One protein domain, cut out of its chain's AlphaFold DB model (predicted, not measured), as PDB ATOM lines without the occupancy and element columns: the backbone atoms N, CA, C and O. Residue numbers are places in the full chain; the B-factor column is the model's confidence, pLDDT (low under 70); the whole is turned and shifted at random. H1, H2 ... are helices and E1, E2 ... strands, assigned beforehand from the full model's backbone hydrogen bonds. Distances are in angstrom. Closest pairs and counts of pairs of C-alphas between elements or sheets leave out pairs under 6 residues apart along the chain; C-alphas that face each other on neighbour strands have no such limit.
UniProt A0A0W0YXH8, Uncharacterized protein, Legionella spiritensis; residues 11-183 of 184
ATOM      1  N   LEU A  11     180.074 197.179 169.059       71.94
ATOM      2  CA  LEU A  11     180.349 198.495 168.549       71.94
ATOM      3  C   LEU A  11     181.854 198.648 168.412       71.94
ATOM      4  O   LEU A  11     182.581 198.537 169.403       71.94
ATOM      5  N   ARG A  12     182.327 198.939 167.201       74.62
ATOM      6  CA  ARG A  12     183.722 199.334 166.987       74.62
ATOM      7  C   ARG A  12     183.780 200.848 166.809       74.62
ATOM      8  O   ARG A  12     182.955 201.418 166.094       74.62
ATOM      9  N   PRO A  13     184.691 201.541 167.508       77.88
ATOM     10  CA  PRO A  13     184.973 202.932 167.211       77.88
ATOM     11  C   PRO A  13     185.876 203.023 165.974       77.88
ATOM     12  O   PRO A  13     186.852 202.281 165.880       77.88
ATOM     13  N   GLN A  14     185.591 203.963 165.077       77.56
ATOM     14  CA  GLN A  14     186.472 204.340 163.966       77.56
ATOM     15  C   GLN A  14     186.625 205.857 163.941       77.56
ATOM     16  O   GLN A  14     185.664 206.586 164.185       77.56
ATOM     17  N   ILE A  15     187.833 206.338 163.655       79.75
ATOM     18  CA  ILE A  15     188.073 207.758 163.402       79.75
ATOM     19  C   ILE A  15     188.007 207.988 161.894       79.75
ATOM     20  O   ILE A  15     188.777 207.384 161.155       79.75
ATOM     21  N   ILE A  16     187.101 208.856 161.451       75.19
ATOM     22  CA  ILE A  16     186.947 209.260 160.048       75.19
ATOM     23  C   ILE A  16     187.033 210.783 160.019       75.19
ATOM     24  O   ILE A  16     186.258 211.455 160.699       75.19
ATOM     25  N   ASN A  17     188.001 211.334 159.283       77.00
ATOM     26  CA  ASN A  17     188.233 212.782 159.185       77.00
ATOM     27  C   ASN A  17     188.288 213.494 160.555       77.00
ATOM     28  O   ASN A  17     187.725 214.568 160.743       77.00
ATOM     29  N   GLY A  18     188.930 212.866 161.549       76.81
ATOM     30  CA  GLY A  18     189.057 213.403 162.910       76.81
ATOM     31  C   GLY A  18     187.806 213.271 163.789       76.81
ATOM     32  O   GLY A  18     187.875 213.555 164.984       76.81
ATOM     33  N   MET A  19     186.685 212.789 163.249       75.00
ATOM     34  CA  MET A  19     185.467 212.508 164.006       75.00
ATOM     35  C   MET A  19     185.392 211.035 164.404       75.00
ATOM     36  O   MET A  19     185.713 210.139 163.624       75.00
ATOM     37  N   ARG A  20     184.952 210.772 165.637       76.75
ATOM     38  CA  ARG A  20     184.779 209.411 166.151       76.75
ATOM     39  C   ARG A  20     183.381 208.898 165.833       76.75
ATOM     40  O   ARG A  20     182.402 209.358 166.417       76.75
ATOM     41  N   TYR A  21     183.319 207.881 164.991       70.81
ATOM     42  CA  TYR A  21     182.108 207.138 164.676       70.81
ATOM     43  C   TYR A  21     182.067 205.823 165.444       70.81
ATOM     44  O   TYR A  21     183.097 205.250 165.799       70.81
ATOM     45  N   ILE A  22     180.852 205.358 165.715       69.25
ATOM     46  CA  ILE A  22     180.585 204.080 166.367       69.25
ATOM     47  C   ILE A  22     179.616 203.315 165.469       69.25
ATOM     48  O   ILE A  22     178.552 203.836 165.121       69.25
ATOM     49  N   TYR A  23     179.987 202.099 165.084       72.94
ATOM     50  CA  TYR A  23     179.232 201.289 164.132       72.94
ATOM     51  C   TYR A  23     179.078 199.857 164.622       72.94
ATOM     52  O   TYR A  23     179.890 199.368 165.410       72.94
ATOM     53  N   ASN A  24     178.007 199.217 164.152       73.88
ATOM     54  CA  ASN A  24     177.682 197.844 164.497       73.88
ATOM     55  C   ASN A  24     178.600 196.886 163.743       73.88
ATOM     56  O   ASN A  24     178.768 197.020 162.531       73.88
ATOM     57  N   ILE A  25     179.134 195.907 164.459       73.88
ATOM     58  CA  ILE A  25     179.896 194.795 163.900       73.88
ATOM     59  C   ILE A  25     179.274 193.488 164.355       73.88
ATOM     60  O   ILE A  25     178.869 193.350 165.508       73.88
ATOM     61  N   ASP A  26     179.269 192.516 163.455       74.50
ATOM     62  CA  ASP A  26     178.846 191.157 163.748       74.50
ATOM     63  C   ASP A  26     180.072 190.295 164.120       74.50
ATOM     64  O   ASP A  26     181.145 190.423 163.518       74.50
ATOM     65  N   ILE A  27     179.941 189.433 165.137       72.50
ATOM     66  CA  ILE A  27     180.935 188.380 165.418       72.50
ATOM     67  C   ILE A  27     180.605 187.167 164.561       72.50
ATOM     68  O   ILE A  27     179.455 186.743 164.502       72.50
ATOM     69  N   LEU A  28     181.631 186.554 163.981       71.44
ATOM     70  CA  LEU A  28     181.508 185.232 163.383       71.44
ATOM     71  C   LEU A  28     181.576 184.141 164.452       71.44
ATOM     72  O   LEU A  28     182.475 184.137 165.295       71.44
ATOM     73  N   HIS A  29     180.648 183.186 164.394       68.62
ATOM     74  CA  HIS A  29     180.639 182.061 165.322       68.62
ATOM     75  C   HIS A  29     181.895 181.182 165.127       68.62
ATOM     76  O   HIS A  29     182.146 180.745 163.998       68.62
ATOM     77  N   PRO A  30     182.648 180.840 166.195       63.88
ATOM     78  CA  PRO A  30     183.891 180.065 166.088       63.88
ATOM     79  C   PRO A  30     183.723 178.740 165.334       63.88
ATOM     80  O   PRO A  30     184.496 178.430 164.430       63.88
ATOM     81  N   TYR A  31     182.633 178.018 165.613       63.34
ATOM     82  CA  TYR A  31     182.338 176.717 165.000       63.34
ATOM     83  C   TYR A  31     182.230 176.751 163.466       63.34
ATOM     84  O   TYR A  31     182.592 175.774 162.817       63.34
ATOM     85  N   MET A  32     181.788 177.872 162.880       62.03
ATOM     86  CA  MET A  32     181.706 178.037 161.419       62.03
ATOM     87  C   MET A  32     183.080 178.255 160.787       62.03
ATOM     88  O   MET A  32     183.267 178.004 159.604       62.03
ATOM     89  N   THR A  33     184.047 178.730 161.574       61.56
ATOM     90  CA  THR A  33     185.429 178.893 161.116       61.56
ATOM     91  C   THR A  33     186.256 177.622 161.273       61.56
ATOM     92  O   THR A  33     187.268 177.476 160.598       61.56
ATOM     93  N   GLU A  34     185.822 176.707 162.140       66.88
ATOM     94  CA  GLU A  34     186.513 175.450 162.439       66.88
ATOM     95  C   GLU A  34     185.951 174.253 161.653       66.88
ATOM     96  O   GLU A  34     186.662 173.268 161.470       66.88
ATOM     97  N   ASN A  35     184.710 174.334 161.150       64.50
ATOM     98  CA  ASN A  35     184.048 173.255 160.410       64.50
ATOM     99  C   ASN A  35     183.631 173.704 158.997       64.50
ATOM    100  O   ASN A  35     182.590 174.351 158.847       64.50
ATOM    101  N   PRO A  36     184.386 173.321 157.949       63.22
ATOM    102  CA  PRO A  36     184.102 173.703 156.564       63.22
ATOM    103  C   PRO A  36     182.709 173.299 156.071       63.22
ATOM    104  O   PRO A  36     182.083 174.044 155.323       63.22
ATOM    105  N   ASP A  37     182.195 172.162 156.544       62.53
ATOM    106  CA  ASP A  37     180.880 171.641 156.156       62.53
ATOM    107  C   ASP A  37     179.710 172.491 156.679       62.53
ATOM    108  O   ASP A  37     178.575 172.324 156.229       62.53
ATOM    109  N   GLU A  38     179.965 173.403 157.622       61.09
ATOM    110  CA  GLU A  38     178.973 174.296 158.232       61.09
ATOM    111  C   GLU A  38     179.074 175.748 157.725       61.09
ATOM    112  O   GLU A  38     178.237 176.588 158.073       61.09
ATOM    113  N   ILE A  39     180.056 176.047 156.864       60.84
ATOM    114  CA  ILE A  39     180.256 177.372 156.266       60.84
ATOM    115  C   ILE A  39     179.018 177.777 155.449       60.84
ATOM    116  O   ILE A  39     178.519 177.025 154.616       60.84
ATOM    117  N   GLY A  40     178.508 178.988 155.693       52.88
ATOM    118  CA  GLY A  40     177.373 179.556 154.954       52.88
ATOM    119  C   GLY A  40     175.989 179.038 155.365       52.88
ATOM    120  O   GLY A  40     174.989 179.518 154.835       52.88
ATOM    121  N   LYS A  41     175.896 178.105 156.325       52.12
ATOM    122  CA  LYS A  41     174.597 177.644 156.851       52.12
ATOM    123  C   LYS A  41     173.976 178.631 157.841       52.12
ATOM    124  O   LYS A  41     172.755 178.688 157.961       52.12
ATOM    125  N   PHE A  42     174.799 179.434 158.516       51.19
ATOM    126  CA  PHE A  42     174.382 180.377 159.552       51.19
ATOM    127  C   PHE A  42     175.363 181.567 159.603       51.19
ATOM    128  O   PHE A  42     176.544 181.398 159.323       51.19
ATOM    129  N   VAL A  43     174.897 182.771 159.953       51.59
ATOM    130  CA  VAL A  43     175.742 183.851 160.504       51.59
ATOM    131  C   VAL A  43     175.076 184.275 161.790       51.59
ATOM    132  O   VAL A  43     173.992 184.864 161.785       51.59
ATOM    133  N   ASP A  44     175.689 183.910 162.907       46.47
ATOM    134  CA  ASP A  44     175.138 184.265 164.201       46.47
ATOM    135  C   ASP A  44     175.351 185.752 164.453       46.47
ATOM    136  O   ASP A  44     176.469 186.250 164.480       46.47
ATOM    137  N   HIS A  45     174.261 186.476 164.686       47.81
ATOM    138  CA  HIS A  45     174.361 187.683 165.489       47.81
ATOM    139  C   HIS A  45     174.445 187.205 166.940       47.81
ATOM    140  O   HIS A  45     173.453 186.737 167.501       47.81
ATOM    141  N   LEU A  46     175.638 187.267 167.532       42.62
ATOM    142  CA  LEU A  46     175.842 186.968 168.948       42.62
ATOM    143  C   LEU A  46     175.113 188.009 169.803       42.62
ATOM    144  O   LEU A  46     175.622 189.091 170.093       42.62
ATOM    145  N   GLU A  47     173.900 187.669 170.220       40.41
ATOM    146  CA  GLU A  47     173.212 188.358 171.301       40.41
ATOM    147  C   GLU A  47     173.815 187.847 172.616       40.41
ATOM    148  O   GLU A  47     173.467 186.771 173.099       40.41
ATOM    149  N   LEU A  48     174.804 188.572 173.152       42.28
ATOM    150  CA  LEU A  48     175.392 188.232 174.446       42.28
ATOM    151  C   LEU A  48     174.340 188.398 175.544       42.28
ATOM    152  O   LEU A  48     173.617 189.393 175.574       42.28
ATOM    153  N   ASP A  49     174.295 187.413 176.440       47.25
ATOM    154  CA  ASP A  49     173.355 187.239 177.551       47.25
ATOM    155  C   ASP A  49     173.331 188.410 178.552       47.25
ATOM    156  O   ASP A  49     173.761 188.279 179.702       47.25
ATOM    157  N   VAL A  50     172.798 189.561 178.151       47.97
ATOM    158  CA  VAL A  50     172.470 190.661 179.059       47.97
ATOM    159  C   VAL A  50     170.962 190.624 179.303       47.97
ATOM    160  O   VAL A  50     170.208 191.247 178.558       47.97
ATOM    161  N   PRO A  51     170.484 189.867 180.309       47.25
ATOM    162  CA  PRO A  51     169.065 189.822 180.629       47.25
ATOM    163  C   PRO A  51     168.600 191.211 181.078       47.25
ATOM    164  O   PRO A  51     169.131 191.762 182.046       47.25
ATOM    165  N   LEU A  52     167.585 191.763 180.410       49.53
ATOM    166  CA  LEU A  52     166.985 193.047 180.782       49.53
ATOM    167  C   LEU A  52     166.125 192.905 182.047       49.53
ATOM    168  O   LEU A  52     165.841 193.886 182.734       49.53
ATOM    169  N   ASN A  53     165.719 191.676 182.379       55.72
ATOM    170  CA  ASN A  53     164.982 191.332 183.591       55.72
ATOM    171  C   ASN A  53     165.199 189.861 184.005       55.72
ATOM    172  O   ASN A  53     165.741 189.037 183.271       55.72
ATOM    173  N   ASN A  54     164.753 189.510 185.215       60.19
ATOM    174  CA  ASN A  54     164.938 188.167 185.776       60.19
ATOM    175  C   ASN A  54     164.149 187.064 185.047       60.19
ATOM    176  O   ASN A  54     164.552 185.906 185.117       60.19
ATOM    177  N   SER A  55     163.067 187.398 184.339       54.50
ATOM    178  CA  SER A  55     162.286 186.443 183.538       54.50
ATOM    179  C   SER A  55     163.006 185.996 182.259       54.50
ATOM    180  O   SER A  55     162.830 184.858 181.827       54.50
ATOM    181  N   GLU A  56     163.870 186.839 181.686       49.53
ATOM    182  CA  GLU A  56     164.650 186.533 180.474       49.53
ATOM    183  C   GLU A  56     165.818 185.567 180.719       49.53
ATOM    184  O   GLU A  56     166.279 184.914 179.786       49.53
ATOM    185  N   LYS A  57     166.255 185.383 181.975       53.03
ATOM    186  CA  LYS A  57     167.326 184.428 182.324       53.03
ATOM    187  C   LYS A  57     166.993 182.969 181.985       53.03
ATOM    188  O   LYS A  57     167.908 182.164 181.842       53.03
ATOM    189  N   VAL A  58     165.706 182.622 181.905       48.88
ATOM    190  CA  VAL A  58     165.226 181.227 181.849       48.88
ATOM    191  C   VAL A  58     164.836 180.793 180.426       48.88
ATOM    192  O   VAL A  58     164.795 179.602 180.134       48.88
ATOM    193  N   LEU A  59     164.596 181.737 179.511       44.94
ATOM    194  CA  LEU A  59     164.116 181.480 178.147       44.94
ATOM    195  C   LEU A  59     165.109 182.014 177.107       44.94
ATOM    196  O   LEU A  59     164.805 182.932 176.350       44.94
ATOM    197  N   LYS A  60     166.307 181.429 177.047       48.62
ATOM    198  CA  LYS A  60     167.257 181.732 175.970       48.62
ATOM    199  C   LYS A  60     166.801 181.080 174.670       48.62
ATOM    200  O   LYS A  60     166.647 179.863 174.596       48.62
ATOM    201  N   LYS A  61     166.629 181.882 173.624       47.47
ATOM    202  CA  LYS A  61     166.541 181.396 172.245       47.47
ATOM    203  C   LYS A  61     167.578 182.144 171.427       47.47
ATOM    204  O   LYS A  61     167.336 183.278 171.031       47.47
ATOM    205  N   MET A  62     168.717 181.495 171.201       45.72
ATOM    206  CA  MET A  62     169.676 181.895 170.172       45.72
ATOM    207  C   MET A  62     168.915 182.038 168.849       45.72
ATOM    208  O   MET A  62     168.184 181.126 168.455       45.72
ATOM    209  N   LYS A  63     169.014 183.201 168.205       43.75
ATOM    210  CA  LYS A  63     168.400 183.447 166.899       43.75
ATOM    211  C   LYS A  63     169.494 183.566 165.856       43.75
ATOM    212  O   LYS A  63     170.065 184.635 165.671       43.75
ATOM    213  N   SER A  64     169.735 182.477 165.147       45.31
ATOM    214  CA  SER A  64     170.544 182.500 163.936       45.31
ATOM    215  C   SER A  64     169.706 183.094 162.803       45.31
ATOM    216  O   SER A  64     168.558 182.693 162.588       45.31
ATOM    217  N   ILE A  65     170.253 184.079 162.094       52.53
ATOM    218  CA  ILE A  65     169.637 184.624 160.883       52.53
ATOM    219  C   ILE A  65     170.509 184.177 159.719       52.53
ATOM    220  O   ILE A  65     171.706 184.443 159.686       52.53
ATOM    221  N   VAL A  66     169.906 183.488 158.756       54.72
ATOM    222  CA  VAL A  66     170.573 183.177 157.493       54.72
ATOM    223  C   VAL A  66     170.612 184.467 156.678       54.72
ATOM    224  O   VAL A  66     169.566 184.957 156.247       54.72
ATOM    225  N   LEU A  67     171.799 185.047 156.510       60.88
ATOM    226  CA  LEU A  67     172.007 186.154 155.583       60.88
ATOM    227  C   LEU A  67     172.368 185.585 154.204       60.88
ATOM    228  O   LEU A  67     173.275 184.743 154.125       60.88
ATOM    229  N   PRO A  68     171.696 186.028 153.124       60.62
ATOM    230  CA  PRO A  68     172.177 185.801 151.767       60.62
ATOM    231  C   PRO A  68     173.647 186.226 151.676       60.62
ATOM    232  O   PRO A  68     174.053 187.203 152.300       60.62
ATOM    233  N   ASN A  69     174.457 185.454 150.957       70.38
ATOM    234  CA  ASN A  69     175.894 185.688 150.764       70.38
ATOM    235  C   ASN A  69     176.792 185.477 151.993       70.38
ATOM    236  O   ASN A  69     177.996 185.616 151.869       70.38
ATOM    237  N   SER A  70     176.278 185.067 153.153       73.25
ATOM    238  CA  SER A  70     177.092 184.819 154.360       73.25
ATOM    239  C   SER A  70     178.321 183.916 154.175       73.25
ATOM    240  O   SER A  70     179.357 184.145 154.796       73.25
ATOM    241  N   GLU A  71     178.216 182.903 153.316       78.75
ATOM    242  CA  GLU A  71     179.309 181.998 152.933       78.75
ATOM    243  C   GLU A  71     180.576 182.755 152.494       78.75
ATOM    244  O   GLU A  71     181.696 182.354 152.825       78.75
ATOM    245  N   ILE A  72     180.406 183.895 151.811       83.81
ATOM    246  CA  ILE A  72     181.511 184.702 151.284       83.81
ATOM    247  C   ILE A  72     182.426 185.230 152.385       83.81
ATOM    248  O   ILE A  72     183.620 185.406 152.160       83.81
ATOM    249  N   LEU A  73     181.887 185.442 153.593       83.69
ATOM    250  CA  LEU A  73     182.657 185.952 154.721       83.69
ATOM    251  C   LEU A  73     183.810 185.010 155.060       83.69
ATOM    252  O   LEU A  73     184.896 185.466 155.407       83.69
ATOM    253  N   PHE A  74     183.575 183.706 154.925       83.69
ATOM    254  CA  PHE A  74     184.559 182.670 155.200       83.69
ATOM    255  C   PHE A  74     185.440 182.414 153.981       83.69
ATOM    256  O   PHE A  74     186.661 182.396 154.114       83.69
ATOM    257  N   ARG A  75     184.831 182.281 152.794       83.81
ATOM    258  CA  ARG A  75     185.553 181.998 151.546       83.81
ATOM    259  C   ARG A  75     186.606 183.060 151.224       83.81
ATOM    260  O   ARG A  75     187.729 182.714 150.878       83.81
ATOM    261  N   GLU A  76     186.265 184.332 151.412       87.06
ATOM    262  CA  GLU A  76     187.122 185.478 151.071       87.06
ATOM    263  C   GLU A  76     187.825 186.093 152.292       87.06
ATOM    264  O   GLU A  76     188.436 187.163 152.190       87.06
ATOM    265  N   SER A  77     187.721 185.429 153.453       88.31
ATOM    266  CA  SER A  77     188.282 185.876 154.737       88.31
ATOM    267  C   SER A  77     187.936 187.336 155.064       88.31
ATOM    268  O   SER A  77     188.806 188.151 155.365       88.31
ATOM    269  N   LEU A  78     186.651 187.698 154.979       89.62
ATOM    270  CA  LEU A  78     186.162 189.071 155.184       89.62
ATOM    271  C   LEU A  78     185.953 189.398 156.668       89.62
ATOM    272  O   LEU A  78     184.925 189.967 157.051       89.62
ATOM    273  N   PHE A  79     186.930 189.068 157.503       87.75
ATOM    274  CA  PHE A  79     186.908 189.306 158.940       87.75
ATOM    275  C   PHE A  79     188.300 189.642 159.477       87.75
ATOM    276  O   PHE A  79     189.312 189.188 158.951       87.75
ATOM    277  N   ASP A  80     188.325 190.401 160.566       86.50
ATOM    278  CA  ASP A  80     189.520 190.719 161.332       86.50
ATOM    279  C   ASP A  80     189.590 189.813 162.568       86.50
ATOM    280  O   ASP A  80     188.616 189.693 163.322       86.50
ATOM    281  N   GLU A  81     190.750 189.214 162.827       86.31
ATOM    282  CA  GLU A  81     191.002 188.530 164.096       86.31
ATOM    283  C   GLU A  81     191.320 189.543 165.192       86.31
ATOM    284  O   GLU A  81     192.187 190.406 165.065       86.31
ATOM    285  N   CYS A  82     190.595 189.433 166.296       82.31
ATOM    286  CA  CYS A  82     190.753 190.271 167.467       82.31
ATOM    287  C   CYS A  82     191.029 189.391 168.682       82.31
ATOM    288  O   CYS A  82     190.402 188.351 168.863       82.31
ATOM    289  N   GLN A  83     191.947 189.833 169.541       82.75
ATOM    290  CA  GLN A  83     192.288 189.121 170.767       82.75
ATOM    291  C   GLN A  83     191.971 189.974 171.995       82.75
ATOM    292  O   GLN A  83     192.377 191.135 172.097       82.75
ATOM    293  N   LYS A  84     191.257 189.395 172.962       78.00
ATOM    294  CA  LYS A  84     190.958 190.046 174.244       78.00
ATOM    295  C   LYS A  84     190.913 189.003 175.349       78.00
ATOM    296  O   LYS A  84     190.202 188.020 175.238       78.00
ATOM    297  N   LEU A  85     191.654 189.248 176.434       83.38
ATOM    298  CA  LEU A  85     191.687 188.368 177.615       83.38
ATOM    299  C   LEU A  85     192.059 186.904 177.297       83.38
ATOM    300  O   LEU A  85     191.601 185.995 177.972       83.38
ATOM    301  N   GLY A  86     192.901 186.683 176.283       81.94
ATOM    302  CA  GLY A  86     193.316 185.343 175.852       81.94
ATOM    303  C   GLY A  86     192.384 184.692 174.828       81.94
ATOM    304  O   GLY A  86     192.825 183.783 174.134       81.94
ATOM    305  N   GLU A  87     191.169 185.210 174.657       76.50
ATOM    306  CA  GLU A  87     190.206 184.726 173.668       76.50
ATOM    307  C   GLU A  87     190.425 185.395 172.309       76.50
ATOM    308  O   GLU A  87     190.660 186.611 172.236       76.50
ATOM    309  N   VAL A  88     190.325 184.605 171.238       79.31
ATOM    310  CA  VAL A  88     190.359 185.076 169.847       79.31
ATOM    311  C   VAL A  88     188.943 185.062 169.292       79.31
ATOM    312  O   VAL A  88     188.249 184.050 169.342       79.31
ATOM    313  N   PHE A  89     188.512 186.189 168.740       79.00
ATOM    314  CA  PHE A  89     187.218 186.338 168.088       79.00
ATOM    315  C   PHE A  89     187.394 187.007 166.731       79.00
ATOM    316  O   PHE A  89     188.240 187.883 166.550       79.00
ATOM    317  N   LYS A  90     186.574 186.585 165.771       80.81
ATOM    318  CA  LYS A  90     186.591 187.096 164.401       80.81
ATOM    319  C   LYS A  90     185.457 188.090 164.223       80.81
ATOM    320  O   LYS A  90     184.286 187.752 164.399       80.81
ATOM    321  N   LEU A  91     185.829 189.323 163.915       83.38
ATOM    322  CA  LEU A  91     184.914 190.429 163.670       83.38
ATOM    323  C   LEU A  91     184.726 190.606 162.175       83.38
ATOM    324  O   LEU A  91     185.709 190.700 161.449       83.38
ATOM    325  N   VAL A  92     183.485 190.695 161.707       84.75
ATOM    326  CA  VAL A  92     183.223 190.956 160.289       84.75
ATOM    327  C   VAL A  92     183.867 192.288 159.879       84.75
ATOM    328  O   VAL A  92     183.704 193.312 160.547       84.75
ATOM    329  N   SER A  93     184.629 192.257 158.785       88.31
ATOM    330  CA  SER A  93     185.278 193.439 158.207       88.31
ATOM    331  C   SER A  93     184.242 194.400 157.617       88.31
ATOM    332  O   SER A  93     183.100 194.020 157.357       88.31
ATOM    333  N   PHE A  94     184.636 195.640 157.325       88.44
ATOM    334  CA  PHE A  94     183.751 196.589 156.638       88.44
ATOM    335  C   PHE A  94     183.246 196.064 155.291       88.44
ATOM    336  O   PHE A  94     182.055 196.165 155.000       88.44
ATOM    337  N   LEU A  95     184.130 195.443 154.508       90.81
ATOM    338  CA  LEU A  95     183.765 194.815 153.244       90.81
ATOM    339  C   LEU A  95     182.780 193.652 153.446       90.81
ATOM    340  O   LEU A  95     181.765 193.579 152.757       90.81
ATOM    341  N   GLY A  96     183.026 192.781 154.427       89.19
ATOM    342  CA  GLY A  96     182.102 191.693 154.765       89.19
ATOM    343  C   GLY A  96     180.730 192.199 155.221       89.19
ATOM    344  O   GLY A  96     179.691 191.664 154.828       89.19
ATOM    345  N   MET A  97     180.713 193.282 155.998       88.06
ATOM    346  CA  MET A  97     179.485 193.933 156.439       88.06
ATOM    347  C   MET A  97     178.709 194.499 155.245       88.06
ATOM    348  O   MET A  97     177.502 194.305 155.166       88.06
ATOM    349  N   PHE A  98     179.381 195.163 154.303       92.19
ATOM    350  CA  PHE A  98     178.736 195.655 153.085       92.19
ATOM    351  C   PHE A  98     178.095 194.516 152.285       92.19
ATOM    352  O   PHE A  98     176.896 194.568 152.008       92.19
ATOM    353  N   ILE A  99     178.858 193.457 151.994       90.06
ATOM    354  CA  ILE A  99     178.389 192.327 151.180       90.06
ATOM    355  C   ILE A  99     177.164 191.638 151.794       90.06
ATOM    356  O   ILE A  99     176.270 191.193 151.077       90.06
ATOM    357  N   THR A 100     177.090 191.570 153.122       85.81
ATOM    358  CA  THR A 100     175.968 190.926 153.819       85.81
ATOM    359  C   THR A 100     174.784 191.851 154.102       85.81
ATOM    360  O   THR A 100     173.690 191.357 154.381       85.81
ATOM    361  N   LYS A 101     174.965 193.176 154.006       87.75
ATOM    362  CA  LYS A 101     173.913 194.179 154.257       87.75
ATOM    363  C   LYS A 101     173.340 194.836 153.001       87.75
ATOM    364  O   LYS A 101     172.264 195.431 153.083       87.75
ATOM    365  N   MET A 102     174.010 194.739 151.849       90.69
ATOM    366  CA  MET A 102     173.562 195.392 150.609       90.69
ATOM    367  C   MET A 102     172.145 194.965 150.186       90.69
ATOM    368  O   MET A 102     171.366 195.801 149.733       90.69
ATOM    369  N   ASP A 103     171.751 193.718 150.458       86.38
ATOM    370  CA  ASP A 103     170.385 193.246 150.203       86.38
ATOM    371  C   ASP A 103     169.389 193.673 151.292       86.38
ATOM    372  O   ASP A 103     168.244 194.037 151.005       86.38
ATOM    373  N   SER A 104     169.798 193.631 152.564       82.94
ATOM    374  CA  SER A 104     168.895 193.869 153.694       82.94
ATOM    375  C   SER A 104     168.594 195.343 153.934       82.94
ATOM    376  O   SER A 104     167.533 195.633 154.487       82.94
ATOM    377  N   CYS A 105     169.441 196.273 153.482       85.19
ATOM    378  CA  CYS A 105     169.215 197.715 153.651       85.19
ATOM    379  C   CYS A 105     167.939 198.234 152.969       85.19
ATOM    380  O   CYS A 105     167.370 199.236 153.395       85.19
ATOM    381  N   ARG A 106     167.430 197.492 151.978       85.38
ATOM    382  CA  ARG A 106     166.154 197.749 151.291       85.38
ATOM    383  C   ARG A 106     164.935 197.376 152.136       85.38
ATOM    384  O   ARG A 106     163.806 197.729 151.810       85.38
ATOM    385  N   ASN A 107     165.127 196.602 153.204       83.12
ATOM    386  CA  ASN A 107     164.044 196.153 154.061       83.12
ATOM    387  C   ASN A 107     163.685 197.255 155.075       83.12
ATOM    388  O   ASN A 107     164.533 197.619 155.892       83.12
ATOM    389  N   PRO A 108     162.415 197.703 155.153       77.19
ATOM    390  CA  PRO A 108     161.985 198.724 156.115       77.19
ATOM    391  C   PRO A 108     162.258 198.362 157.583       77.19
ATOM    392  O   PRO A 108     162.292 199.216 158.460       77.19
ATOM    393  N   LYS A 109     162.451 197.073 157.890       79.00
ATOM    394  CA  LYS A 109     162.789 196.578 159.232       79.00
ATOM    395  C   LYS A 109     164.285 196.660 159.569       79.00
ATOM    396  O   LYS A 109     164.629 196.272 160.690       79.00
ATOM    397  N   ARG A 110     165.128 197.089 158.624       77.69
ATOM    398  CA  ARG A 110     166.601 197.088 158.643       77.69
ATOM    399  C   ARG A 110     167.182 198.443 158.183       77.69
ATOM    400  O   ARG A 110     168.279 198.502 157.650       77.69
ATOM    401  N   GLU A 111     166.485 199.547 158.454       84.88
ATOM    402  CA  GLU A 111     166.898 200.924 158.097       84.88
ATOM    403  C   GLU A 111     168.326 201.306 158.545       84.88
ATOM    404  O   GLU A 111     168.997 202.117 157.910       84.88
ATOM    405  N   ARG A 112     168.833 200.690 159.622       84.31
ATOM    406  CA  ARG A 112     170.196 200.910 160.123       84.31
ATOM    407  C   ARG A 112     171.283 200.453 159.150       84.31
ATOM    408  O   ARG A 112     172.366 201.037 159.154       84.31
ATOM    409  N   ASP A 113     170.994 199.455 158.322       87.44
ATOM    410  CA  ASP A 113     171.965 198.896 157.385       87.44
ATOM    411  C   ASP A 113     172.409 199.953 156.359       87.44
ATOM    412  O   ASP A 113     173.594 200.009 156.041       87.44
ATOM    413  N   SER A 114     171.522 200.867 155.933       91.75
ATOM    414  CA  SER A 114     171.884 201.996 155.057       91.75
ATOM    415  C   SER A 114     172.967 202.884 155.682       91.75
ATOM    416  O   SER A 114     173.938 203.261 155.027       91.75
ATOM    417  N   PHE A 115     172.840 203.184 156.978       89.75
ATOM    418  CA  PHE A 115     173.823 203.995 157.693       89.75
ATOM    419  C   PHE A 115     175.147 203.259 157.910       89.75
ATOM    420  O   PHE A 115     176.210 203.854 157.742       89.75
ATOM    421  N   ASP A 116     175.098 201.975 158.272       87.69
ATOM    422  CA  ASP A 116     176.312 201.175 158.452       87.69
ATOM    423  C   ASP A 116     177.088 201.045 157.125       87.69
ATOM    424  O   ASP A 116     178.309 201.210 157.118       87.69
ATOM    425  N   ILE A 117     176.393 200.841 155.996       92.38
ATOM    426  CA  ILE A 117     176.996 200.844 154.654       92.38
ATOM    427  C   ILE A 117     177.647 202.199 154.361       92.38
ATOM    428  O   ILE A 117     178.817 202.245 153.987       92.38
ATOM    429  N   TYR A 118     176.932 203.306 154.575       92.94
ATOM    430  CA  TYR A 118     177.476 204.642 154.328       92.94
ATOM    431  C   TYR A 118     178.757 204.918 155.129       92.94
ATOM    432  O   TYR A 118     179.742 205.407 154.573       92.94
ATOM    433  N   LEU A 119     178.789 204.539 156.410       88.69
ATOM    434  CA  LEU A 119     179.997 204.663 157.227       88.69
ATOM    435  C   LEU A 119     181.156 203.808 156.712       88.69
ATOM    436  O   LEU A 119     182.302 204.255 156.768       88.69
ATOM    437  N   ALA A 120     180.880 202.603 156.209       90.00
ATOM    438  CA  ALA A 120     181.915 201.747 155.644       90.00
ATOM    439  C   ALA A 120     182.616 202.435 154.463       90.00
ATOM    440  O   ALA A 120     183.847 202.497 154.442       90.00
ATOM    441  N   PHE A 121     181.847 203.038 153.549       92.94
ATOM    442  CA  PHE A 121     182.392 203.814 152.428       92.94
ATOM    443  C   PHE A 121     183.126 205.080 152.881       92.94
ATOM    444  O   PHE A 121     184.187 205.386 152.346       92.94
ATOM    445  N   LEU A 122     182.608 205.803 153.879       90.06
ATOM    446  CA  LEU A 122     183.288 206.982 154.428       90.06
ATOM    447  C   LEU A 122     184.636 206.656 155.080       90.06
ATOM    448  O   LEU A 122     185.526 207.500 155.098       90.06
ATOM    449  N   SER A 123     184.777 205.460 155.648       85.06
ATOM    450  CA  SER A 123     186.014 205.015 156.294       85.06
ATOM    451  C   SER A 123     187.077 204.490 155.324       85.06
ATOM    452  O   SER A 123     188.103 203.998 155.790       85.06
ATOM    453  N   ASP A 124     186.805 204.524 154.011       85.19
ATOM    454  CA  ASP A 124     187.563 203.819 152.968       85.19
ATOM    455  C   ASP A 124     187.762 202.318 153.290       85.19
ATOM    456  O   ASP A 124     188.713 201.677 152.856       85.19
ATOM    457  N   GLY A 125     186.833 201.733 154.059       85.31
ATOM    458  CA  GLY A 125     186.841 200.318 154.441       85.31
ATOM    459  C   GLY A 125     186.298 199.386 153.355       85.31
ATOM    460  O   GLY A 125     186.217 198.175 153.568       85.31
ATOM    461  N   ILE A 126     185.890 199.949 152.216       92.62
ATOM    462  CA  ILE A 126     185.319 199.236 151.079       92.62
ATOM    463  C   ILE A 126     186.299 199.276 149.909       92.62
ATOM    464  O   ILE A 126     186.551 200.332 149.335       92.62
ATOM    465  N   ASP A 127     186.812 198.104 149.545       92.56
ATOM    466  CA  ASP A 127     187.622 197.899 148.345       92.56
ATOM    467  C   ASP A 127     186.709 197.513 147.172       92.56
ATOM    468  O   ASP A 127     186.223 196.382 147.089       92.56
ATOM    469  N   VAL A 128     186.449 198.476 146.286       93.06
ATOM    470  CA  VAL A 128     185.537 198.321 145.143       93.06
ATOM    471  C   VAL A 128     186.075 197.314 144.128       93.06
ATOM    472  O   VAL A 128     185.321 196.451 143.687       93.06
ATOM    473  N   ASN A 129     187.384 197.316 143.854       92.69
ATOM    474  CA  ASN A 129     188.001 196.350 142.937       92.69
ATOM    475  C   ASN A 129     187.829 194.915 143.451       92.69
ATOM    476  O   ASN A 129     187.549 193.986 142.686       92.69
ATOM    477  N   LYS A 130     187.967 194.722 144.771       93.38
ATOM    478  CA  LYS A 130     187.720 193.418 145.393       93.38
ATOM    479  C   LYS A 130     186.249 193.011 145.277       93.38
ATOM    480  O   LYS A 130     185.980 191.840 145.028       93.38
ATOM    481  N   ILE A 131     185.302 193.943 145.418       93.06
ATOM    482  CA  ILE A 131     183.867 193.669 145.206       93.06
ATOM    483  C   ILE A 131     183.603 193.214 143.774       93.06
ATOM    484  O   ILE A 131     182.923 192.210 143.581       93.06
ATOM    485  N   GLU A 132     184.147 193.921 142.788       92.94
ATOM    486  CA  GLU A 132     183.965 193.586 141.374       92.94
ATOM    487  C   GLU A 132     184.552 192.214 141.049       92.94
ATOM    488  O   GLU A 132     183.863 191.377 140.472       92.94
ATOM    489  N   THR A 133     185.760 191.924 141.540       93.94
ATOM    490  CA  THR A 133     186.381 190.597 141.401       93.94
ATOM    491  C   THR A 133     185.499 189.498 142.016       93.94
ATOM    492  O   THR A 133     185.303 188.437 141.422       93.94
ATOM    493  N   MET A 134     184.917 189.743 143.198       92.56
ATOM    494  CA  MET A 134     183.979 188.802 143.826       92.56
ATOM    495  C   MET A 134     182.685 188.644 143.011       92.56
ATOM    496  O   MET A 134     182.164 187.535 142.912       92.56
ATOM    497  N   ALA A 135     182.170 189.721 142.414       93.06
ATOM    498  CA  ALA A 135     180.979 189.698 141.567       93.06
ATOM    499  C   ALA A 135     181.214 188.965 140.233       93.06
ATOM    500  O   ALA A 135     180.310 188.307 139.720       93.06
ATOM    501  N   GLU A 136     182.422 189.020 139.673       93.56
ATOM    502  CA  GLU A 136     182.790 188.224 138.496       93.56
ATOM    503  C   GLU A 136     182.792 186.718 138.797       93.56
ATOM    504  O   GLU A 136     182.400 185.915 137.947       93.56
ATOM    505  N   GLY A 137     183.201 186.339 140.014       90.62
ATOM    506  CA  GLY A 137     183.282 184.947 140.461       90.62
ATOM    507  C   GLY A 137     181.999 184.364 141.073       90.62
ATOM    508  O   GLY A 137     181.856 183.142 141.106       90.62
ATOM    509  N   ASP A 138     181.066 185.190 141.558       90.38
ATOM    510  CA  ASP A 138     179.822 184.748 142.209       90.38
ATOM    511  C   ASP A 138     178.614 185.549 141.699       90.38
ATOM    512  O   ASP A 138     178.429 186.726 142.023       90.38
ATOM    513  N   SER A 139     177.742 184.885 140.931       91.38
ATOM    514  CA  SER A 139     176.563 185.525 140.335       91.38
ATOM    515  C   SER A 139     175.599 186.090 141.376       91.38
ATOM    516  O   SER A 139     174.921 187.069 141.092       91.38
ATOM    517  N   ARG A 140     175.552 185.526 142.592       89.38
ATOM    518  CA  ARG A 140     174.693 186.051 143.663       89.38
ATOM    519  C   ARG A 140     175.190 187.414 144.128       89.38
ATOM    520  O   ARG A 140     174.391 188.324 144.299       89.38
ATOM    521  N   ILE A 141     176.507 187.567 144.277       91.44
ATOM    522  CA  ILE A 141     177.123 188.849 144.647       91.44
ATOM    523  C   ILE A 141     176.915 189.866 143.536       91.44
ATOM    524  O   ILE A 141     176.569 191.008 143.829       91.44
ATOM    525  N   LYS A 142     177.069 189.447 142.276       94.44
ATOM    526  CA  LYS A 142     176.775 190.294 141.121       94.44
ATOM    527  C   LYS A 142     175.339 190.807 141.142       94.44
ATOM    528  O   LYS A 142     175.128 192.012 141.066       94.44
ATOM    529  N   ASP A 143     174.369 189.912 141.297       93.62
ATOM    530  CA  ASP A 143     172.954 190.280 141.319       93.62
ATOM    531  C   ASP A 143     172.640 191.208 142.498       93.62
ATOM    532  O   ASP A 143     171.969 192.224 142.323       93.62
ATOM    533  N   SER A 144     173.144 190.906 143.698       93.31
ATOM    534  CA  SER A 144     172.989 191.768 144.875       93.31
ATOM    535  C   SER A 144     173.619 193.152 144.666       93.31
ATOM    536  O   SER A 144     173.004 194.160 145.014       93.31
ATOM    537  N   LEU A 145     174.807 193.228 144.056       95.25
ATOM    538  CA  LEU A 145     175.495 194.487 143.770       95.25
ATOM    539  C   LEU A 145     174.723 195.339 142.757       95.25
ATOM    540  O   LEU A 145     174.504 196.524 143.002       95.25
ATOM    541  N   GLU A 146     174.271 194.750 141.651       95.44
ATOM    542  CA  GLU A 146     173.483 195.453 140.631       95.44
ATOM    543  C   GLU A 146     172.128 195.914 141.182       95.44
ATOM    544  O   GLU A 146     171.701 197.051 140.961       95.44
ATOM    545  N   ASN A 147     171.475 195.076 141.989       94.38
ATOM    546  CA  ASN A 147     170.250 195.445 142.693       94.38
ATOM    547  C   ASN A 147     170.477 196.586 143.689       94.38
ATOM    548  O   ASN A 147     169.622 197.462 143.830       94.38
ATOM    549  N   PHE A 148     171.614 196.587 144.386       95.88
ATOM    550  CA  PHE A 148     171.982 197.658 145.302       95.88
ATOM    551  C   PHE A 148     172.260 198.965 144.550       95.88
ATOM    552  O   PHE A 148     171.694 199.994 144.915       95.88
ATOM    553  N   LYS A 149     173.030 198.932 143.451       96.44
ATOM    554  CA  LYS A 149     173.241 200.094 142.565       96.44
ATOM    555  C   LYS A 149     171.914 200.649 142.040       96.44
ATOM    556  O   LYS A 149     171.688 201.856 142.095       96.44
ATOM    557  N   THR A 150     171.009 199.770 141.610       95.81
ATOM    558  CA  THR A 150     169.659 200.143 141.159       95.81
ATOM    559  C   THR A 150     168.863 200.808 142.280       95.81
ATOM    560  O   THR A 150     168.282 201.866 142.067       95.81
ATOM    561  N   HIS A 151     168.893 200.254 143.496       95.00
ATOM    562  CA  HIS A 151     168.241 200.857 144.662       95.00
ATOM    563  C   HIS A 151     168.788 202.255 144.979       95.00
ATOM    564  O   HIS A 151     167.998 203.165 145.212       95.00
ATOM    565  N   LEU A 152     170.111 202.447 144.937       96.38
ATOM    566  CA  LEU A 152     170.714 203.766 145.140       96.38
ATOM    567  C   LEU A 152     170.321 204.771 144.053       96.38
ATOM    568  O   LEU A 152     170.258 205.958 144.341       96.38
ATOM    569  N   ASN A 153     170.070 204.319 142.824       95.81
ATOM    570  CA  ASN A 153     169.701 205.193 141.713       95.81
ATOM    571  C   ASN A 153     168.199 205.534 141.703       95.81
ATOM    572  O   ASN A 153     167.824 206.690 141.524       95.81
ATOM    573  N   GLU A 154     167.334 204.538 141.901       94.88
ATOM    574  CA  GLU A 154     165.876 204.676 141.766       94.88
ATOM    575  C   GLU A 154     165.169 205.069 143.072       94.88
ATOM    576  O   GLU A 154     164.098 205.669 143.029       94.88
ATOM    577  N   ASP A 155     165.755 204.751 144.228       93.19
ATOM    578  CA  ASP A 155     165.178 204.977 145.562       93.19
ATOM    579  C   ASP A 155     166.211 205.609 146.522       93.19
ATOM    580  O   ASP A 155     166.301 205.293 147.714       93.19
ATOM    581  N   SER A 156     167.013 206.533 145.978       95.19
ATOM    582  CA  SER A 156     168.026 207.308 146.714       95.19
ATOM    583  C   SER A 156     167.445 208.028 147.930       95.19
ATOM    584  O   SER A 156     168.074 208.061 148.987       95.19
ATOM    585  N   GLU A 157     166.228 208.569 147.815       95.06
ATOM    586  CA  GLU A 157     165.569 209.309 148.892       95.06
ATOM    587  C   GLU A 157     165.353 208.449 150.142       95.06
ATOM    588  O   GLU A 157     165.580 208.922 151.260       95.06
ATOM    589  N   THR A 158     164.952 207.184 149.976       93.88
ATOM    590  CA  THR A 158     164.764 206.259 151.101       93.88
ATOM    591  C   THR A 158     166.095 205.936 151.767       93.88
ATOM    592  O   THR A 158     166.196 205.994 152.996       93.88
ATOM    593  N   PHE A 159     167.131 205.646 150.977       95.56
ATOM    594  CA  PHE A 159     168.465 205.368 151.507       95.56
ATOM    595  C   PHE A 159     169.023 206.578 152.273       95.56
ATOM    596  O   PHE A 159     169.429 206.457 153.431       95.56
ATOM    597  N   ASP A 160     168.966 207.763 151.668       96.31
ATOM    598  CA  ASP A 160     169.423 209.017 152.261       96.31
ATOM    599  C   ASP A 160     168.660 209.350 153.546       96.31
ATOM    600  O   ASP A 160     169.258 209.733 154.554       96.31
ATOM    601  N   LYS A 161     167.335 209.174 153.539       94.69
ATOM    602  CA  LYS A 161     166.491 209.358 154.722       94.69
ATOM    603  C   LYS A 161     166.909 208.422 155.852       94.69
ATOM    604  O   LYS A 161     167.027 208.879 156.990       94.69
ATOM    605  N   ASN A 162     167.156 207.147 155.557       91.50
ATOM    606  CA  ASN A 162     167.596 206.171 156.553       91.50
ATOM    607  C   ASN A 162     168.957 206.554 157.147       91.50
ATOM    608  O   ASN A 162     169.143 206.488 158.359       91.50
ATOM    609  N   VAL A 163     169.899 207.021 156.326       91.81
ATOM    610  CA  VAL A 163     171.200 207.514 156.802       91.81
ATOM    611  C   VAL A 163     171.023 208.747 157.700       91.81
ATOM    612  O   VAL A 163     171.537 208.776 158.824       91.81
ATOM    613  N   ARG A 164     170.242 209.741 157.256       92.12
ATOM    614  CA  ARG A 164     169.999 210.988 158.006       92.12
ATOM    615  C   ARG A 164     169.222 210.771 159.302       92.12
ATOM    616  O   ARG A 164     169.421 211.518 160.256       92.12
ATOM    617  N   TYR A 165     168.398 209.728 159.377       87.81
ATOM    618  CA  TYR A 165     167.731 209.330 160.618       87.81
ATOM    619  C   TYR A 165     168.735 209.015 161.741       87.81
ATOM    620  O   TYR A 165     168.485 209.336 162.903       87.81
ATOM    621  N   PHE A 166     169.903 208.452 161.408       84.56
ATOM    622  CA  PHE A 166     170.958 208.163 162.386       84.56
ATOM    623  C   PHE A 166     172.007 209.275 162.522       84.56
ATOM    624  O   PHE A 166     172.675 209.335 163.556       84.56
ATOM    625  N   CYS A 167     172.155 210.146 161.520       83.38
ATOM    626  CA  CYS A 167     173.062 211.293 161.550       83.38
ATOM    627  C   CYS A 167     172.500 212.449 160.710       83.38
ATOM    628  O   CYS A 167     172.683 212.510 159.495       83.38
ATOM    629  N   ASN A 168     171.816 213.382 161.369       85.50
ATOM    630  CA  ASN A 168     171.112 214.482 160.708       85.50
ATOM    631  C   ASN A 168     172.033 215.583 160.155       85.50
ATOM    632  O   ASN A 168     171.554 216.445 159.427       85.50
ATOM    633  N   SER A 169     173.326 215.566 160.487       86.06
ATOM    634  CA  SER A 169     174.307 216.546 160.008       86.06
ATOM    635  C   SER A 169     174.835 216.246 158.601       86.06
ATOM    636  O   SER A 169     175.743 216.931 158.140       86.06
ATOM    637  N   ILE A 170     174.348 215.189 157.944       87.75
ATOM    638  CA  ILE A 170     174.751 214.829 156.581       87.75
ATOM    639  C   ILE A 170     173.893 215.618 155.590       87.75
ATOM    640  O   ILE A 170     172.702 215.335 155.426       87.75
ATOM    641  N   GLU A 171     174.513 216.603 154.944       86.00
ATOM    642  CA  GLU A 171     173.849 217.508 153.998       86.00
ATOM    643  C   GLU A 171     173.780 216.926 152.580       86.00
ATOM    644  O   GLU A 171     172.725 216.976 151.949       86.00
ATOM    645  N   ASP A 172     174.867 216.308 152.110       92.69
ATOM    646  CA  ASP A 172     174.936 215.684 150.785       92.69
ATOM    647  C   ASP A 172     174.046 214.431 150.682       92.69
ATOM    648  O   ASP A 172     173.387 214.024 151.644       92.69
ATOM    649  N   SER A 173     174.002 213.811 149.499       96.19
ATOM    650  CA  SER A 173     173.302 212.541 149.267       96.19
ATOM    651  C   SER A 173     174.238 211.340 149.497       96.19
ATOM    652  O   SER A 173     175.114 211.087 148.660       96.19
ATOM    653  N   PRO A 174     174.079 210.583 150.607       96.38
ATOM    654  CA  PRO A 174     174.748 209.303 150.832       96.38
ATOM    655  C   PRO A 174     174.665 208.330 149.660       96.38
ATOM    656  O   PRO A 174     175.674 207.709 149.319       96.38
ATOM    657  N   ALA A 175     173.489 208.203 149.043       97.06
ATOM    658  CA  ALA A 175     173.268 207.303 147.922       97.06
ATOM    659  C   ALA A 175     174.148 207.682 146.726       97.06
ATOM    660  O   ALA A 175     174.882 206.836 146.218       97.06
ATOM    661  N   ASN A 176     174.165 208.964 146.344       96.75
ATOM    662  CA  ASN A 176     175.015 209.448 145.254       96.75
ATOM    663  C   ASN A 176     176.507 209.319 145.578       96.75
ATOM    664  O   ASN A 176     177.296 208.957 144.706       96.75
ATOM    665  N   PHE A 177     176.910 209.586 146.824       96.25
ATOM    666  CA  PHE A 177     178.296 209.401 147.259       96.25
ATOM    667  C   PHE A 177     178.763 207.951 147.062       96.25
ATOM    668  O   PHE A 177     179.818 207.721 146.467       96.25
ATOM    669  N   ILE A 178     177.966 206.980 147.519       96.69
ATOM    670  CA  ILE A 178     178.281 205.555 147.368       96.69
ATOM    671  C   ILE A 178     178.254 205.149 145.892       96.69
ATOM    672  O   ILE A 178     179.170 204.474 145.431       96.69
ATOM    673  N   LEU A 179     177.239 205.575 145.136       96.12
ATOM    674  CA  LEU A 179     177.103 205.228 143.723       96.12
ATOM    675  C   LEU A 179     178.298 205.731 142.897       96.12
ATOM    676  O   LEU A 179     178.815 204.992 142.066       96.12
ATOM    677  N   ASN A 180     178.793 206.939 143.180       95.25
ATOM    678  CA  ASN A 180     180.000 207.475 142.546       95.25
ATOM    679  C   ASN A 180     181.249 206.654 142.887       95.25
ATOM    680  O   ASN A 180     182.060 206.400 142.005       95.25
ATOM    681  N   LYS A 181     181.395 206.212 144.144       94.44
ATOM    682  CA  LYS A 181     182.497 205.327 144.561       94.44
ATOM    683  C   LYS A 181     182.424 203.950 143.896       94.44
ATOM    684  O   LYS A 181     183.460 203.360 143.653       94.44
ATOM    685  N   LEU A 182     181.223 203.438 143.627       93.25
ATOM    686  CA  LEU A 182     181.002 202.130 142.997       93.25
ATOM    687  C   LEU A 182     181.105 202.136 141.462       93.25
ATOM    688  O   LEU A 182     181.068 201.062 140.861       93.25
ATOM    689  N   ASN A 183     181.140 203.313 140.836       89.06
ATOM    690  CA  ASN A 183     181.177 203.480 139.380       89.06
ATOM    691  C   ASN A 183     182.475 204.130 138.871       89.06
ATOM    692  O   ASN A 183     182.644 204.246 137.657       89.06
TER     693      ASN A 183
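Overview. This is residues 11 to 183 of the 184 residues of an uncharacterized protein of Legionella spiritensis (UniProt A0A0W0YXH8). Six mostly crossed helices, H3 to H8, make a block. Two separate strand hairpins join it: E1 and E2 pack on H4, and E3 and E4 meet H3 at one end. A long loop between the small helices H1 and H2 reaches away from the block and folds back. The printed part has 173 residues with eight named helices and four named strands, in the order E1, E2, H1, H2, E3, E4, H3, H4, H5, H6, H7, H8; each sheet is a pair of antiparallel strands, and the class is mixed, helices and strands. The whole is compact, with a radius of gyration of the C-alphas of 16.9 A and spans of 46 by 39 by 31 A.

Arrangement. Start at the hairpin of E1, residues 11 to 16, and E2, residues 19 to 25: the strands are antiparallel, with N 14 and O 21 2.9 A apart and N 21 and O 14 2.8 A apart, both within hydrogen-bond range. Look from E2 to H4, residues 112 to 122, where the closest C-alphas are those of Tyr 23 and Asp 116, 6.4 A apart. At the last residue of E2, Ile 25 has its C-alpha 6.2 A from that of Val 92 in E4, residues 87 to 92, the closest C-alphas of the two strands, and residues 27 to 28 pair antiparallel with residues 90 to 91 of E4. E4 forms a hairpin with E3, residues 79 to 84, with N 82 and O 89 2.8 A apart, within hydrogen-bond range. H4 also forms a helical hairpin with H3, residues 94 to 101; they touch, closest at the C-alphas of Phe 94 and Ala 120, 5.6 A apart, at a shallow tilt of 30 degrees, opposite ways. H4 touches H7, residues 156 to 166, about perpendicular at 88 degrees, with the C-alphas of Phe 115 and Val 163 4.5 A apart. H8, residues 174 to 183, only just touches H4, with 3 pairs of C-alphas within 8 A, the closest being Tyr 118 and Pro 174 at 6.4 A. H8 touches H7 at Ser 156 and Ala 175, whose C-alphas are 5.4 A apart. Residues 149 to 153 of H6, residues 139 to 154, touch H8; the closest C-alphas are those of Leu 152 and Ala 175, 5.2 A apart, at a steep tilt of 47 degrees. H5, residues 128 to 137, and H6 touch only at the corner, at Ala 135 and Lys 142, with C-alphas 4.3 A apart. H2, residues 71 to 75, is close to H3 but not clearly touching, with the C-alphas of Leu 73 and Gly 96 5.8 A apart. H1, residues 30 to 34, is apart from H3 to H8. Every O i to N i+4 pair is within hydrogen-bond range in H1, H2, H3, H4, H5, H6 and H8; in H7 it is 6 of 7.

Along the chain. Find C-alpha 11 at (180.349, 198.495, 168.549), where E1 begins; E2 is 18.6 A long. Find C-alpha 139 at (176.563, 185.525, 140.335); from there H6, the longest helix, runs 22.0 A. H7 runs 16.0 A and H4 15.5 A. H8 ends at C-alpha 183, at (181.177, 203.480, 139.380).

Size, cuts and confidence. The two C-alphas farthest apart are those of Asn 54 and Asn 183, 51.5 A. The printed part has no cut. Look at residues 35 to 70, the one long link, from H1 to H2, where residues 43 to 44 pair antiparallel with residues 64 to 65. The mean pLDDT of the printed part is 79.4; residue 22 and residues 29 to 68 are under 70.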